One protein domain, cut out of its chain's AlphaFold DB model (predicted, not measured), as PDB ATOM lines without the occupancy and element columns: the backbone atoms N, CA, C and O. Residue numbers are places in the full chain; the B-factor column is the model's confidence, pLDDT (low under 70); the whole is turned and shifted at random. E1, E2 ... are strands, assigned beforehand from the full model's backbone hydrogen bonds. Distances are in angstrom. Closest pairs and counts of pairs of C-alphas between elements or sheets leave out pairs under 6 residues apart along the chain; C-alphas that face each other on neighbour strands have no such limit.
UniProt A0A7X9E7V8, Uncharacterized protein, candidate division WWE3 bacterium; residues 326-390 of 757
ATOM      1  N   GLY A 326      52.774   9.348 112.236       96.56
ATOM      2  CA  GLY A 326      53.591   8.808 111.149       96.56
ATOM      3  C   GLY A 326      53.170   9.338 109.778       96.56
ATOM      4  O   GLY A 326      51.979   9.518 109.505       96.56
ATOM      5  N   VAL A 327      54.151   9.584 108.914       97.75
ATOM      6  CA  VAL A 327      53.923   9.956 107.518       97.75
ATOM      7  C   VAL A 327      53.790   8.686 106.668       97.75
ATOM      8  O   VAL A 327      54.291   7.619 107.007       97.75
ATOM      9  N   THR A 328      53.057   8.770 105.562       97.62
ATOM     10  CA  THR A 328      52.929   7.699 104.566       97.62
ATOM     11  C   THR A 328      53.400   8.191 103.201       97.62
ATOM     12  O   THR A 328      53.561   9.390 102.988       97.62
ATOM     13  N   GLU A 329      53.489   7.291 102.218       96.94
ATOM     14  CA  GLU A 329      53.763   7.646 100.812       96.94
ATOM     15  C   GLU A 329      52.755   8.645 100.203       96.94
ATOM     16  O   GLU A 329      53.004   9.235  99.151       96.94
ATOM     17  N   LYS A 330      51.594   8.844 100.843       96.25
ATOM     18  CA  LYS A 330      50.564   9.807 100.424       96.25
ATOM     19  C   LYS A 330      50.570  11.102 101.242       96.25
ATOM     20  O   LYS A 330      49.738  11.969 100.983       96.25
ATOM     21  N   GLY A 331      51.444  11.204 102.240       96.81
ATOM     22  CA  GLY A 331      51.459  12.277 103.228       96.81
ATOM     23  C   GLY A 331      50.964  11.830 104.594       96.81
ATOM     24  O   GLY A 331      51.026  10.644 104.930       96.81
ATOM     25  N   VAL A 332      50.500  12.779 105.401       97.00
ATOM     26  CA  VAL A 332      50.152  12.551 106.809       97.00
ATOM     27  C   VAL A 332      48.687  12.837 107.098       97.00
ATOM     28  O   VAL A 332      48.155  13.876 106.711       97.00
ATOM     29  N   GLU A 333      48.021  11.912 107.785       94.62
ATOM     30  CA  GLU A 333      46.652  12.118 108.247       94.62
ATOM     31  C   GLU A 333      46.667  12.822 109.607       94.62
ATOM     32  O   GLU A 333      47.115  12.264 110.604       94.62
ATOM     33  N   TYR A 334      46.172  14.057 109.657       92.75
ATOM     34  CA  TYR A 334      46.143  14.863 110.873       92.75
ATOM     35  C   TYR A 334      44.791  15.561 111.014       92.75
ATOM     36  O   TYR A 334      44.343  16.260 110.103       92.75
ATOM     37  N   LEU A 335      44.126  15.373 112.161       90.31
ATOM     38  CA  LEU A 335      42.804  15.948 112.459       90.31
ATOM     39  C   LEU A 335      41.777  15.727 111.325       90.31
ATOM     40  O   LEU A 335      41.055  16.643 110.931       90.31
ATOM     41  N   GLY A 336      41.726  14.501 110.792       85.94
ATOM     42  CA  GLY A 336      40.759  14.083 109.769       85.94
ATOM     43  C   GLY A 336      41.023  14.623 108.359       85.94
ATOM     44  O   GLY A 336      40.113  14.616 107.533       85.94
ATOM     45  N   LYS A 337      42.236  15.116 108.083       91.00
ATOM     46  CA  LYS A 337      42.674  15.575 106.758       91.00
ATOM     47  C   LYS A 337      44.003  14.935 106.379       91.00
ATOM     48  O   LYS A 337      44.842  14.722 107.247       91.00
ATOM     49  N   LEU A 338      44.207  14.686 105.089       96.12
ATOM     50  CA  LEU A 338      45.473  14.212 104.536       96.12
ATOM     51  C   LEU A 338      46.300  15.405 104.045       96.12
ATOM     52  O   LEU A 338      45.875  16.120 103.141       96.12
ATOM     53  N   TYR A 339      47.478  15.614 104.613       97.31
ATOM     54  CA  TYR A 339      48.429  16.637 104.184       97.31
ATOM     55  C   TYR A 339      49.497  15.988 103.310       97.31
ATOM     56  O   TYR A 339      50.303  15.203 103.803       97.31
ATOM     57  N   ASP A 340      49.493  16.312 102.019       97.44
ATOM     58  CA  ASP A 340      50.532  15.908 101.074       97.44
ATOM     59  C   ASP A 340      51.764  16.798 101.282       97.44
ATOM     60  O   ASP A 340      51.721  18.002 101.020       97.44
ATOM     61  N   LEU A 341      52.843  16.204 101.793       97.56
ATOM     62  CA  LEU A 341      54.108  16.854 102.139       97.56
ATOM     63  C   LEU A 341      55.128  16.803 100.983       97.56
ATOM     64  O   LEU A 341      56.296  17.178 101.150       97.56
ATOM     65  N   GLY A 342      54.722  16.317  99.805       96.06
ATOM     66  CA  GLY A 342      55.561  16.194  98.620       96.06
ATOM     67  C   GLY A 342      56.747  15.258  98.846       96.06
ATOM     68  O   GLY A 342      56.583  14.063  99.069       96.06
ATOM     69  N   LYS A 343      57.969  15.800  98.793       95.06
ATOM     70  CA  LYS A 343      59.203  15.006  98.954       95.06
ATOM     71  C   LYS A 343      59.378  14.386 100.348       95.06
ATOM     72  O   LYS A 343      60.273  13.572 100.513       95.06
ATOM     73  N   TYR A 344      58.583  14.819 101.326       96.88
ATOM     74  CA  TYR A 344      58.600  14.294 102.692       96.88
ATOM     75  C   TYR A 344      57.505  13.242 102.933       96.88
ATOM     76  O   TYR A 344      57.309  12.849 104.075       96.88
ATOM     77  N   ASN A 345      56.776  12.805 101.897       97.56
ATOM     78  CA  ASN A 345      55.827  11.688 101.974       97.56
ATOM     79  C   ASN A 345      56.573  10.354 102.069       97.56
ATOM     80  O   ASN A 345      56.611   9.575 101.115       97.56
ATOM     81  N   ASP A 346      57.205  10.122 103.205       96.50
ATOM     82  CA  ASP A 346      58.100   9.000 103.415       96.50
ATOM     83  C   ASP A 346      57.869   8.435 104.834       96.50
ATOM     84  O   ASP A 346      57.811   9.220 105.786       96.50
ATOM     85  N   PRO A 347      57.658   7.110 104.988       97.06
ATOM     86  CA  PRO A 347      57.429   6.464 106.282       97.06
ATOM     87  C   PRO A 347      58.529   6.646 107.333       97.06
ATOM     88  O   PRO A 347      58.251   6.430 108.513       97.06
ATOM     89  N   ASP A 348      59.737   7.052 106.938       96.69
ATOM     90  CA  ASP A 348      60.831   7.350 107.871       96.69
ATOM     91  C   ASP A 348      60.595   8.667 108.641       96.69
ATOM     92  O   ASP A 348      61.250   8.945 109.650       96.69
ATOM     93  N   PHE A 349      59.617   9.473 108.207       97.62
ATOM     94  CA  PHE A 349      59.232  10.714 108.865       97.62
ATOM     95  C   PHE A 349      57.990  10.555 109.742       97.62
ATOM     96  O   PHE A 349      57.060   9.788 109.480       97.62
ATOM     97  N   PHE A 350      57.911  11.408 110.756       97.38
ATOM     98  CA  PHE A 350      56.681  11.681 111.488       97.38
ATOM     99  C   PHE A 350      56.468  13.187 111.606       97.38
ATOM    100  O   PHE A 350      57.391  13.984 111.432       97.38
ATOM    101  N   VAL A 351      55.240  13.595 111.906       96.62
ATOM    102  CA  VAL A 351      54.925  14.991 112.207       96.62
ATOM    103  C   VAL A 351      54.481  15.145 113.648       96.62
ATOM    104  O   VAL A 351      53.861  14.255 114.236       96.62
ATOM    105  N   ARG A 352      54.776  16.317 114.206       94.44
ATOM    106  CA  ARG A 352      54.300  16.741 115.521       94.44
ATOM    107  C   ARG A 352      53.974  18.225 115.490       94.44
ATOM    108  O   ARG A 352      54.560  18.992 114.723       94.44
ATOM    109  N   ARG A 353      53.042  18.643 116.339       93.75
ATOM    110  CA  ARG A 353      52.746  20.057 116.535       93.75
ATOM    111  C   ARG A 353      53.947  20.778 117.142       93.75
ATOM    112  O   ARG A 353      54.397  20.434 118.234       93.75
ATOM    113  N   LEU A 354      54.406  21.815 116.451       93.75
ATOM    114  CA  LEU A 354      55.547  22.623 116.853       93.75
ATOM    115  C   LEU A 354      55.142  23.764 117.791       93.75
ATOM    116  O   LEU A 354      55.866  24.011 118.745       93.75
ATOM    117  N   ASN A 355      54.008  24.445 117.571       91.12
ATOM    118  CA  ASN A 355      53.568  25.579 118.403       91.12
ATOM    119  C   ASN A 355      52.032  25.690 118.551       91.12
ATOM    120  O   ASN A 355      51.275  24.870 118.023       91.12
ATOM    121  N   SER A 356      51.562  26.722 119.262       84.31
ATOM    122  CA  SER A 356      50.138  26.972 119.551       84.31
ATOM    123  C   SER A 356      49.300  27.453 118.351       84.31
ATOM    124  O   SER A 356      48.075  27.401 118.402       84.31
ATOM    125  N   SER A 357      49.951  27.867 117.257       83.00
ATOM    126  CA  SER A 357      49.303  28.378 116.036       83.00
ATOM    127  C   SER A 357      48.931  27.294 115.017       83.00
ATOM    128  O   SER A 357      48.394  27.599 113.953       83.00
ATOM    129  N   GLY A 358      49.251  26.029 115.308       87.44
ATOM    130  CA  GLY A 358      49.095  24.931 114.356       87.44
ATOM    131  C   GLY A 358      50.243  24.802 113.357       87.44
ATOM    132  O   GLY A 358      50.052  24.216 112.296       87.44
ATOM    133  N   LEU A 359      51.428  25.340 113.654       93.69
ATOM    134  CA  LEU A 359      52.621  25.005 112.884       93.69
ATOM    135  C   LEU A 359      53.051  23.577 113.239       93.69
ATOM    136  O   LEU A 359      53.189  23.243 114.416       93.69
ATOM    137  N   MET A 360      53.272  22.750 112.227       96.06
ATOM    138  CA  MET A 360      53.704  21.360 112.338       96.06
ATOM    139  C   MET A 360      55.174  21.249 111.956       96.06
ATOM    140  O   MET A 360      55.610  21.883 110.997       96.06
ATOM    141  N   ALA A 361      55.921  20.431 112.685       97.06
ATOM    142  CA  ALA A 361      57.262  20.005 112.314       97.06
ATOM    143  C   ALA A 361      57.195  18.643 111.619       97.06
ATOM    144  O   ALA A 361      56.448  17.769 112.052       97.06
ATOM    145  N   VAL A 362      57.991  18.477 110.566       97.94
ATOM    146  CA  VAL A 362      58.324  17.195 109.939       97.94
ATOM    147  C   VAL A 362      59.656  16.747 110.525       97.94
ATOM    148  O   VAL A 362      60.634  17.496 110.443       97.94
ATOM    149  N   LEU A 363      59.690  15.566 111.133       97.38
ATOM    150  CA  LEU A 363      60.835  15.056 111.875       97.38
ATOM    151  C   LEU A 363      61.333  13.735 111.296       97.38
ATOM    152  O   LEU A 363      60.536  12.888 110.908       97.38
ATOM    153  N   GLU A 364      62.651  13.577 111.295       96.44
ATOM    154  CA  GLU A 364      63.379  12.337 111.005       96.44
ATOM    155  C   GLU A 364      64.428  12.199 112.110       96.44
ATOM    156  O   GLU A 364      65.164  13.155 112.382       96.44
ATOM    157  N   GLU A 365      64.429  11.054 112.799       91.81
ATOM    158  CA  GLU A 365      65.308  10.778 113.950       91.81
ATOM    159  C   GLU A 365      65.288  11.897 115.018       91.81
ATOM    160  O   GLU A 365      66.312  12.290 115.573       91.81
ATOM    161  N   GLY A 366      64.111  12.482 115.268       89.12
ATOM    162  CA  GLY A 366      63.914  13.542 116.267       89.12
ATOM    163  C   GLY A 366      64.400  14.940 115.863       89.12
ATOM    164  O   GLY A 366      64.149  15.910 116.588       89.12
ATOM    165  N   SER A 367      65.028  15.071 114.692       94.25
ATOM    166  CA  SER A 367      65.465  16.342 114.113       94.25
ATOM    167  C   SER A 367      64.393  16.947 113.206       94.25
ATOM    168  O   SER A 367      63.817  16.253 112.369       94.25
ATOM    169  N   ILE A 368      64.164  18.258 113.290       96.75
ATOM    170  CA  ILE A 368      63.232  18.972 112.405       96.75
ATOM    171  C   ILE A 368      63.854  19.121 111.011       96.75
ATOM    172  O   ILE A 368      64.876  19.785 110.838       96.75
ATOM    173  N   LYS A 369      63.195  18.567 109.990       97.00
ATOM    174  CA  LYS A 369      63.603  18.649 108.573       97.00
ATOM    175  C   LYS A 369      62.782  19.637 107.758       97.00
ATOM    176  O   LYS A 369      63.147  19.946 106.621       97.00
ATOM    177  N   GLY A 370      61.682  20.128 108.315       97.12
ATOM    178  CA  GLY A 370      60.824  21.130 107.703       97.12
ATOM    179  C   GLY A 370      59.614  21.442 108.571       97.12
ATOM    180  O   GLY A 370      59.335  20.745 109.545       97.12
ATOM    181  N   VAL A 371      58.898  22.503 108.219       97.62
ATOM    182  CA  VAL A 371      57.680  22.935 108.901       97.62
ATOM    183  C   VAL A 371      56.580  23.275 107.906       97.62
ATOM    184  O   VAL A 371      56.856  23.719 106.788       97.62
ATOM    185  N   PHE A 372      55.331  23.101 108.326       96.69
ATOM    186  CA  PHE A 372      54.154  23.486 107.553       96.69
ATOM    187  C   PHE A 372      52.981  23.895 108.453       96.69
ATOM    188  O   PHE A 372      52.855  23.374 109.559       96.69
ATOM    189  N   PRO A 373      52.113  24.827 108.030       92.88
ATOM    190  CA  PRO A 373      50.937  25.202 108.806       92.88
ATOM    191  C   PRO A 373      49.778  24.215 108.603       92.88
ATOM    192  O   PRO A 373      49.492  23.796 107.480       92.88
ATOM    193  N   LEU A 374      49.046  23.902 109.673       91.12
ATOM    194  CA  LEU A 374      47.740  23.252 109.576       91.12
ATOM    195  C   LEU A 374      46.728  24.175 108.892       91.12
ATOM    196  O   LEU A 374      46.695  25.382 109.131       91.12
ATOM    197  N   ASN A 375      45.827  23.589 108.104       88.19
ATOM    198  CA  ASN A 375      44.730  24.317 107.473       88.19
ATOM    199  C   ASN A 375      43.386  23.643 107.772       88.19
ATOM    200  O   ASN A 375      42.770  22.990 106.925       88.19
ATOM    201  N   LEU A 376      42.916  23.834 109.006       83.81
ATOM    202  CA  LEU A 376      41.657  23.262 109.497       83.81
ATOM    203  C   LEU A 376      40.425  23.768 108.729       83.81
ATOM    204  O   LEU A 376      39.423  23.062 108.636       83.81
ATOM    205  N   TYR A 377      40.503  24.970 108.155       81.94
ATOM    206  CA  TYR A 377      39.398  25.604 107.433       81.94
ATOM    207  C   TYR A 377      39.321  25.210 105.955       81.94
ATOM    208  O   TYR A 377      38.349  25.569 105.282       81.94
ATOM    209  N   SER A 378      40.307  24.465 105.441       84.62
ATOM    210  CA  SER A 378      40.252  23.961 104.073       84.62
ATOM    211  C   SER A 378      39.010  23.092 103.869       84.62
ATOM    212  O   SER A 378      38.676  22.227 104.685       84.62
ATOM    213  N   LYS A 379      38.325  23.304 102.743       85.31
ATOM    214  CA  LYS A 379      37.215  22.442 102.310       85.31
ATOM    215  C   LYS A 379      37.705  21.129 101.704       85.31
ATOM    216  O   LYS A 379      36.899  20.224 101.537       85.31
ATOM    217  N   GLU A 380      38.985  21.055 101.362       89.62
ATOM    218  CA  GLU A 380      39.606  19.880 100.768       89.62
ATOM    219  C   GLU A 380      39.982  18.878 101.863       89.62
ATOM    220  O   GLU A 380      40.432  19.262 102.950       89.62
ATOM    221  N   ASP A 381      39.781  17.593 101.575       90.25
ATOM    222  CA  ASP A 381      40.201  16.494 102.452       90.25
ATOM    223  C   ASP A 381      41.680  16.140 102.243       90.25
ATOM    224  O   ASP A 381      42.318  15.608 103.148       90.25
ATOM    225  N   VAL A 382      42.227  16.480 101.070       95.19
ATOM    226  CA  VAL A 382      43.649  16.366 100.736       95.19
ATOM    227  C   VAL A 382      44.208  17.769 100.543       95.19
ATOM    228  O   VAL A 382      43.764  18.481  99.648       95.19
ATOM    229  N   ILE A 383      45.167  18.167 101.375       95.44
ATOM    230  CA  ILE A 383      45.797  19.487 101.351       95.44
ATOM    231  C   ILE A 383      47.205  19.350 100.784       95.44
ATOM    232  O   ILE A 383      48.067  18.704 101.379       95.44
ATOM    233  N   GLN A 384      47.450  20.011  99.656       94.94
ATOM    234  CA  GLN A 384      48.798  20.184  99.120       94.94
ATOM    235  C   GLN A 384      49.568  21.166 100.002       94.94
ATOM    236  O   GLN A 384      49.165  22.321 100.149       94.94
ATOM    237  N   THR A 385      50.650  20.695 100.616       93.94
ATOM    238  CA  THR A 385      51.342  21.425 101.676       93.94
ATOM    239  C   THR A 385      52.740  21.838 101.240       93.94
ATOM    240  O   THR A 385      53.561  21.012 100.849       93.94
ATOM    241  N   GLU A 386      53.045  23.130 101.357       93.94
ATOM    242  CA  GLU A 386      54.407  23.621 101.169       93.94
ATOM    243  C   GLU A 386      55.209  23.435 102.464       93.94
ATOM    244  O   GLU A 386      55.059  24.192 103.425       93.94
ATOM    245  N   VAL A 387      56.069  22.415 102.488       96.88
ATOM    246  CA  VAL A 387      57.022  22.215 103.585       96.88
ATOM    247  C   VAL A 387      58.236  23.113 103.364       96.88
ATOM    248  O   VAL A 387      58.978  22.951 102.390       96.88
ATOM    249  N   ARG A 388      58.469  24.040 104.296       96.31
ATOM    250  CA  ARG A 388      59.588  24.994 104.257       96.31
ATOM    251  C   ARG A 388      60.568  24.775 105.404       96.31
ATOM    252  O   ARG A 388      60.255  24.111 106.385       96.31
ATOM    253  N   GLN A 389      61.754  25.367 105.301       94.69
ATOM    254  CA  GLN A 389      62.697  25.406 106.419       94.69
ATOM    255  C   GLN A 389      62.283  26.456 107.452       94.69
ATOM    256  O   GLN A 389      61.687  27.486 107.114       94.69
ATOM    257  N   LEU A 390      62.615  26.178 108.712       93.69
ATOM    258  CA  LEU A 390      62.500  27.143 109.796       93.69
ATOM    259  C   LEU A 390      63.666  28.135 109.715       93.69
ATOM    260  O   LEU A 390      64.811  27.743 109.488       93.69
TER     261      LEU A 390
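What this domain is: This is residues 326 to 390 of the 757 residues of an uncharacterized protein of candidate division WWE3 bacterium (UniProt A0A7X9E7V8). Two small three-stranded sheets, partly face to face, make a barrel-like body that is not fully closed: the antiparallel sheet E3 E4 E5 forms one wall and the smaller sheet E1 E2 E6 the other. The link from E5 to E6, residues 374 to 381, turns the chain back toward the smaller sheet, and after E6 residues 385 to 390 run on in nearly the same direction as E6 and cross over E5. The printed part has 65 residues, with no named helix and six named strands, E1 to E6 in order along the chain; the sheets run E1 E2 E6, mixed, and E3 E4 E5, antiparallel throughout. The class is all strand, though under half of the residues, 27 of 65, are in named elements. The whole is compact, with a radius of gyration of the C-alphas of 10.6 A and spans of 32 by 26 by 17 A.

Where its parts are: E1 is residues 332 to 334, 6.2 A from first to last C-alpha, and begins at C-alpha 332 (50.152, 12.551, 106.809). E2 is residues 337 to 340, 9.7 A. E3 is residues 350 to 353, 10.5 A. E4 is residues 359 to 364, 16.7 A. E5, the longest strand, is residues 367 to 373, 17.8 A, and begins at C-alpha 367 (65.465, 16.342, 114.113). E6 is residues 382 to 384, 6.6 A, and ends at C-alpha 384 (48.798, 20.184, 99.120).

How they stand to each other: E1 and E2 form an antiparallel hairpin at 150 degrees, with N 334 and O 337 2.8 A apart, within hydrogen-bond range. E2 is the inner strand of its sheet, and E6 is its parallel neighbour at 33 degrees, with N 383 and O 338 2.8 A apart. E3, E4 and E5 form a meander, each strand the antiparallel neighbour of the one before. E3 and E4 are a hairpin at 150 degrees, with N 361 and O 352 2.8 A apart. E4 and E5 are a hairpin at 151 degrees, with N 362 and O 370 2.8 A apart. The closest C-alphas of E1 and E3 are those of Val 332 and Val 351, 7.6 A apart. Among the pairs that are apart are E2 and E4, E2 and E5, and E4 and E6.

The domain as a whole: The two C-alphas farthest apart are those of Glu 365 and Lys 379, at 32.6 A. The printed part has no cut. The links E1 to E2, E3 to E4 and E4 to E5 are tight; E2 to E3, with 9 residues, and E5 to E6, with 8 residues, are short. The mean pLDDT of the printed part is 93.8, and no printed residue is under 70.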